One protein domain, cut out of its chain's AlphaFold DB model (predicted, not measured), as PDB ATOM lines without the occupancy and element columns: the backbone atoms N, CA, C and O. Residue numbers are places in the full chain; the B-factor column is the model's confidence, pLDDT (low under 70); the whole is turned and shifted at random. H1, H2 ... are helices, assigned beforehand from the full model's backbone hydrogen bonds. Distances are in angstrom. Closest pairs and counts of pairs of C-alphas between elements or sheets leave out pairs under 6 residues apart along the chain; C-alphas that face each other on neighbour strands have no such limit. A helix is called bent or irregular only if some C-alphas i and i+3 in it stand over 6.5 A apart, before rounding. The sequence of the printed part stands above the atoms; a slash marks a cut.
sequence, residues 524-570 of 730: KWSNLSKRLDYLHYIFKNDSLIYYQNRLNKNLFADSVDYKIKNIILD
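AT A GLANCE: This is residues 524 to 570 of the 730 residues of an uncharacterized protein of viral metagenome (UniProt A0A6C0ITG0). Picture the chain bent round into an open loop: H1 and the short H2 follow each other along one side, residues 546 to 561 swing round the other side with no named element, and H3 folds back over the middle. The three helices meet only loosely, none touching another, and residues 529 to 534 stick out at one corner. You have 47 residues with three named helices, in the order H1, H2, H3, and no named strand; the class is all helix, though named elements hold 21 of the 47. The whole is compact, with a radius of gyration of the C-alphas of 10.4 A, and spans 30 by 22 by 17 A.

IN THESE COORDINATES: Start at C-alpha 524, at (34.276, 15.118, 104.874). Find C-alpha 532 at (24.588, 10.896, 108.991); from there H1, residues 532 to 540, runs 12.4 A. H2, residues 542 to 545, comes next. H3, residues 562 to 569, runs 10.4 A to C-alpha 569 at (22.562, 25.904, 105.278).

HOW THE PARTS SIT: Look at Ile 538 and Ile 545, whose C-alphas, 7.2 A apart, are the closest of H1 and H2, close but not clearly touching. H1 and H3 are also close but not clearly touching, their closest C-alphas being those of Phe 539 and Ile 568 at 7.7 A; they run the same way at a steep tilt of 44 degrees. H2 and H3 are apart. Residues 546 to 547 pair antiparallel with residues 550 to 551. In H1 and H3 every O i to N i+4 pair is within hydrogen-bond range; H2 is too short for one.

THE WHOLE: The C-alphas farthest apart, of Lys 530 and Gln 548, are 30.6 A apart. The printed part has no cut. The link from H1 to H2 is tight, that from H2 to H3 long, 16 residues. The mean pLDDT of the printed part is 86.5, and no printed residue is under 70.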
ATOM      1  N   LYS A 524      33.724  14.949 106.223       90.56
ATOM      2  CA  LYS A 524      34.276  15.118 104.874       90.56
ATOM      3  C   LYS A 524      33.260  14.642 103.851       90.56
ATOM      4  O   LYS A 524      32.474  13.733 104.116       90.56
ATOM      5  N   TRP A 525      33.304  15.197 102.642       91.25
ATOM      6  CA  TRP A 525      32.355  14.807 101.598       91.25
ATOM      7  C   TRP A 525      32.368  13.292 101.336       91.25
ATOM      8  O   TRP A 525      31.324  12.667 101.175       91.25
ATOM      9  N   SER A 526      33.554  12.684 101.391       89.94
ATOM     10  CA  SER A 526      33.759  11.245 101.205       89.94
ATOM     11  C   SER A 526      33.179  10.360 102.315       89.94
ATOM     12  O   SER A 526      32.926   9.183 102.057       89.94
ATOM     13  N   ASN A 527      32.965  10.876 103.533       90.75
ATOM     14  CA  ASN A 527      32.477  10.086 104.671       90.75
ATOM     15  C   ASN A 527      31.045  10.437 105.113       90.75
ATOM     16  O   ASN A 527      30.478   9.713 105.933       90.75
ATOM     17  N   LEU A 528      30.438  11.477 104.530       88.75
ATOM     18  CA  LEU A 528      29.118  11.993 104.902       88.75
ATOM     19  C   LEU A 528      28.029  10.910 104.942       88.75
ATOM     20  O   LEU A 528      27.237  10.846 105.878       88.75
ATOM     21  N   SER A 529      28.019  10.010 103.955       86.06
ATOM     22  CA  SER A 529      27.024   8.932 103.840       86.06
ATOM     23  C   SER A 529      27.079   7.912 104.983       86.06
ATOM     24  O   SER A 529      26.066   7.263 105.268       86.06
ATOM     25  N   LYS A 530      28.248   7.777 105.626       88.31
ATOM     26  CA  LYS A 530      28.501   6.902 106.779       88.31
ATOM     27  C   LYS A 530      28.337   7.627 108.119       88.31
ATOM     28  O   LYS A 530      28.228   6.949 109.129       88.31
ATOM     29  N   ARG A 531      28.319   8.968 108.124       90.62
ATOM     30  CA  ARG A 531      28.268   9.827 109.323       90.62
ATOM     31  C   ARG A 531      27.015  10.714 109.363       90.62
ATOM     32  O   ARG A 531      27.071  11.897 109.689       90.62
ATOM     33  N   LEU A 532      25.865  10.163 108.970       89.19
ATOM     34  CA  LEU A 532      24.588  10.896 108.991       89.19
ATOM     35  C   LEU A 532      24.123  11.222 110.417       89.19
ATOM     36  O   LEU A 532      23.456  12.226 110.637       89.19
ATOM     37  N   ASP A 533      24.500  10.400 111.389       90.31
ATOM     38  CA  ASP A 533      24.334  10.647 112.819       90.31
ATOM     39  C   ASP A 533      25.016  11.952 113.272       90.31
ATOM     40  O   ASP A 533      24.448  12.691 114.077       90.31
ATOM     41  N   TYR A 534      26.164  12.307 112.685       93.06
ATOM     42  CA  TYR A 534      26.864  13.562 112.992       93.06
ATOM     43  C   TYR A 534      26.054  14.761 112.487       93.06
ATOM     44  O   TYR A 534      25.806  15.711 113.229       93.06
ATOM     45  N   LEU A 535      25.570  14.691 111.239       90.25
ATOM     46  CA  LEU A 535      24.660  15.695 110.677       90.25
ATOM     47  C   LEU A 535      23.361  15.812 111.484       90.25
ATOM     48  O   LEU A 535      22.848  16.913 111.665       90.25
ATOM     49  N   HIS A 536      22.830  14.695 111.987       90.31
ATOM     50  CA  HIS A 536      21.625  14.704 112.811       90.31
ATOM     51  C   HIS A 536      21.847  15.501 114.097       90.31
ATOM     52  O   HIS A 536      21.015  16.329 114.469       90.31
ATOM     53  N   TYR A 537      22.993  15.289 114.752       92.25
ATOM     54  CA  TYR A 537      23.369  16.045 115.942       92.25
ATOM     55  C   TYR A 537      23.554  17.539 115.640       92.25
ATOM     56  O   TYR A 537      23.089  18.375 116.414       92.25
ATOM     57  N   ILE A 538      24.165  17.888 114.501       91.19
ATOM     58  CA  ILE A 538      24.299  19.279 114.038       91.19
ATOM     59  C   ILE A 538      22.918  19.933 113.897       91.19
ATOM     60  O   ILE A 538      22.673  20.975 114.500       91.19
ATOM     61  N   PHE A 539      21.979  19.295 113.191       88.25
ATOM     62  CA  PHE A 539      20.624  19.831 112.995       88.25
ATOM     63  C   PHE A 539      19.796  19.925 114.274       88.25
ATOM     64  O   PHE A 539      18.923  20.781 114.376       88.25
ATOM     65  N   LYS A 540      20.068  19.080 115.271       89.88
ATOM     66  CA  LYS A 540      19.401  19.162 116.574       89.88
ATOM     67  C   LYS A 540      19.817  20.405 117.376       89.88
ATOM     68  O   LYS A 540      19.074  20.822 118.260       89.88
ATOM     69  N   ASN A 541      20.980  20.991 117.087       90.44
ATOM     70  CA  ASN A 541      21.556  22.111 117.837       90.44
ATOM     71  C   ASN A 541      21.583  23.414 117.017       90.44
ATOM     72  O   ASN A 541      22.539  24.182 117.100       90.44
ATOM     73  N   ASP A 542      20.523  23.663 116.243       84.75
ATOM     74  CA  ASP A 542      20.391  24.775 115.289       84.75
ATOM     75  C   ASP A 542      20.792  26.142 115.877       84.75
ATOM     76  O   ASP A 542      21.554  26.893 115.272       84.75
ATOM     77  N   SER A 543      20.400  26.425 117.123       85.69
ATOM     78  CA  SER A 543      20.712  27.688 117.809       85.69
ATOM     79  C   SER A 543      22.206  27.959 118.034       85.69
ATOM     80  O   SER A 543      22.578  29.106 118.255       85.69
ATOM     81  N   LEU A 544      23.065  26.934 117.990       87.19
ATOM     82  CA  LEU A 544      24.525  27.065 118.102       87.19
ATOM     83  C   LEU A 544      25.211  27.094 116.727       87.19
ATOM     84  O   LEU A 544      26.305  27.645 116.575       87.19
ATOM     85  N   ILE A 545      24.555  26.498 115.724       87.06
ATOM     86  CA  ILE A 545      25.017  26.430 114.333       87.06
ATOM     87  C   ILE A 545      24.894  27.784 113.644       87.06
ATOM     88  O   ILE A 545      25.759  28.124 112.834       87.06
ATOM     89  N   TYR A 546      23.864  28.562 113.977       83.25
ATOM     90  CA  TYR A 546      23.591  29.849 113.350       83.25
ATOM     91  C   TYR A 546      23.811  31.018 114.313       83.25
ATOM     92  O   TYR A 546      23.325  31.022 115.437       83.25
ATOM     93  N   TYR A 547      24.494  32.054 113.833       78.50
ATOM     94  CA  TYR A 547      24.595  33.364 114.471       78.50
ATOM     95  C   TYR A 547      24.118  34.427 113.481       78.50
ATOM     96  O   TYR A 547      24.639  34.506 112.367       78.50
ATOM     97  N   GLN A 548      23.109  35.223 113.856       76.56
ATOM     98  CA  GLN A 548      22.506  36.244 112.980       76.56
ATOM     99  C   GLN A 548      22.138  35.690 111.583       76.56
ATOM    100  O   GLN A 548      22.474  36.275 110.552       76.56
ATOM    101  N   ASN A 549      21.487  34.520 111.546       77.50
ATOM    102  CA  ASN A 549      21.084  33.797 110.327       77.50
ATOM    103  C   ASN A 549      22.236  33.368 109.397       77.50
ATOM    104  O   ASN A 549      22.009  33.024 108.237       77.50
ATOM    105  N   ARG A 550      23.482  33.364 109.880       82.25
ATOM    106  CA  ARG A 550      24.661  32.868 109.154       82.25
ATOM    107  C   ARG A 550      25.291  31.714 109.918       82.25
ATOM    108  O   ARG A 550      25.180  31.663 111.138       82.25
ATOM    109  N   LEU A 551      25.985  30.810 109.220       85.25
ATOM    110  CA  LEU A 551      26.760  29.771 109.902       85.25
ATOM    111  C   LEU A 551      27.761  30.413 110.863       85.25
ATOM    112  O   LEU A 551      28.490  31.342 110.501       85.25
ATOM    113  N   ASN A 552      27.808  29.881 112.075       84.25
ATOM    114  CA  ASN A 552      28.768  30.253 113.089       84.25
ATOM    115  C   ASN A 552      30.178  29.912 112.586       84.25
ATOM    116  O   ASN A 552      30.611  28.757 112.617       84.25
ATOM    117  N   LYS A 553      30.906  30.929 112.114       79.81
ATOM    118  CA  LYS A 553      32.259  30.782 111.549       79.81
ATOM    119  C   LYS A 553      33.249  30.130 112.519       79.81
ATOM    120  O   LYS A 553      34.235  29.553 112.079       79.81
ATOM    121  N   ASN A 554      32.971  30.188 113.822       76.62
ATOM    122  CA  ASN A 554      33.796  29.558 114.850       76.62
ATOM    123  C   ASN A 554      33.685  28.026 114.852       76.62
ATOM    124  O   ASN A 554      34.639  27.347 115.222       76.62
ATOM    125  N   LEU A 555      32.533  27.485 114.445       82.44
ATOM    126  CA  LEU A 555      32.319  26.045 114.279       82.44
ATOM    127  C   LEU A 555      32.692  25.586 112.863       82.44
ATOM    128  O   LEU A 555      33.224  24.496 112.683       82.44
ATOM    129  N   PHE A 556      32.437  26.430 111.860       83.69
ATOM    130  CA  PHE A 556      32.665  26.130 110.447       83.69
ATOM    131  C   PHE A 556      33.866  26.899 109.897       83.69
ATOM    132  O   PHE A 556      33.698  27.898 109.193       83.69
ATOM    133  N   ALA A 557      35.072  26.400 110.174       77.81
ATOM    134  CA  ALA A 557      36.302  26.939 109.601       77.81
ATOM    135  C   ALA A 557      36.272  26.922 108.061       77.81
ATOM    136  O   ALA A 557      35.554  26.129 107.438       77.81
ATOM    137  N   ASP A 558      37.076  27.768 107.415       75.31
ATOM    138  CA  ASP A 558      37.152  27.836 105.947       75.31
ATOM    139  C   ASP A 558      37.574  26.507 105.307       75.31
ATOM    140  O   ASP A 558      37.136  26.200 104.201       75.31
ATOM    141  N   SER A 559      38.303  25.673 106.051       79.69
ATOM    142  CA  SER A 559      38.712  24.321 105.660       79.69
ATOM    143  C   SER A 559      37.566  23.310 105.527       79.69
ATOM    144  O   SER A 559      37.753  22.270 104.895       79.69
ATOM    145  N   VAL A 560      36.389  23.570 106.110       85.25
ATOM    146  CA  VAL A 560      35.238  22.661 106.012       85.25
ATOM    147  C   VAL A 560      34.664  22.697 104.592       85.25
ATOM    148  O   VAL A 560      34.417  23.771 104.039       85.25
ATOM    149  N   ASP A 561      34.415  21.514 104.022       87.31
ATOM    150  CA  ASP A 561      33.956  21.328 102.642       87.31
ATOM    151  C   ASP A 561      32.703  22.169 102.324       87.31
ATOM    152  O   ASP A 561      31.690  22.125 103.033       87.31
ATOM    153  N   TYR A 562      32.764  22.927 101.226       88.44
ATOM    154  CA  TYR A 562      31.697  23.838 100.812       88.44
ATOM    155  C   TYR A 562      30.362  23.119 100.552       88.44
ATOM    156  O   TYR A 562      29.302  23.693 100.802       88.44
ATOM    157  N   LYS A 563      30.381  21.860 100.087       90.00
ATOM    158  CA  LYS A 563      29.162  21.066  99.871       90.00
ATOM    159  C   LYS A 563      28.485  20.763 101.196       90.00
ATOM    160  O   LYS A 563      27.266  20.862 101.282       90.00
ATOM    161  N   ILE A 564      29.269  20.438 102.225       90.62
ATOM    162  CA  ILE A 564      28.758  20.175 103.575       90.62
ATOM    163  C   ILE A 564      28.171  21.455 104.166       90.62
ATOM    164  O   ILE A 564      27.036  21.428 104.635       90.62
ATOM    165  N   LYS A 565      28.883  22.589 104.072       89.56
ATOM    166  CA  LYS A 565      28.356  23.899 104.501       89.56
ATOM    167  C   LYS A 565      27.024  24.221 103.820       89.56
ATOM    168  O   LYS A 565      26.076  24.609 104.497       89.56
ATOM    169  N   ASN A 566      26.934  24.000 102.507       89.00
ATOM    170  CA  ASN A 566      25.710  24.237 101.741       89.00
ATOM    171  C   ASN A 566      24.561  23.316 102.164       89.00
ATOM    172  O   ASN A 566      23.442  23.789 102.268       89.00
ATOM    173  N   ILE A 567      24.822  22.037 102.447       90.38
ATOM    174  CA  ILE A 567      23.791  21.100 102.934       90.38
ATOM    175  C   ILE A 567      23.314  21.464 104.338       90.38
ATOM    176  O   ILE A 567      22.159  21.227 104.681       90.38
ATOM    177  N   ILE A 568      24.197  22.022 105.166       89.56
ATOM    178  CA  ILE A 568      23.809  22.470 106.500       89.56
ATOM    179  C   ILE A 568      22.929  23.716 106.395       89.56
ATOM    180  O   ILE A 568      21.856  23.737 106.988       89.56
ATOM    181  N   LEU A 569      23.342  24.700 105.587       88.06
ATOM    182  CA  LEU A 569      22.562  25.904 105.278       88.06
ATOM    183  C   LEU A 569      21.199  25.574 104.659       88.06
ATOM    184  O   LEU A 569      20.186  26.125 105.080       88.06
ATOM    185  N   ASP A 570      21.189  24.675 103.681       88.62
ATOM    186  CA  ASP A 570      20.008  24.212 102.974       88.62
ATOM    187  C   ASP A 570      20.018  22.683 102.859       88.62
ATOM    188  O   ASP A 570      20.693  22.079 102.020       88.62
TER     189      ASP A 570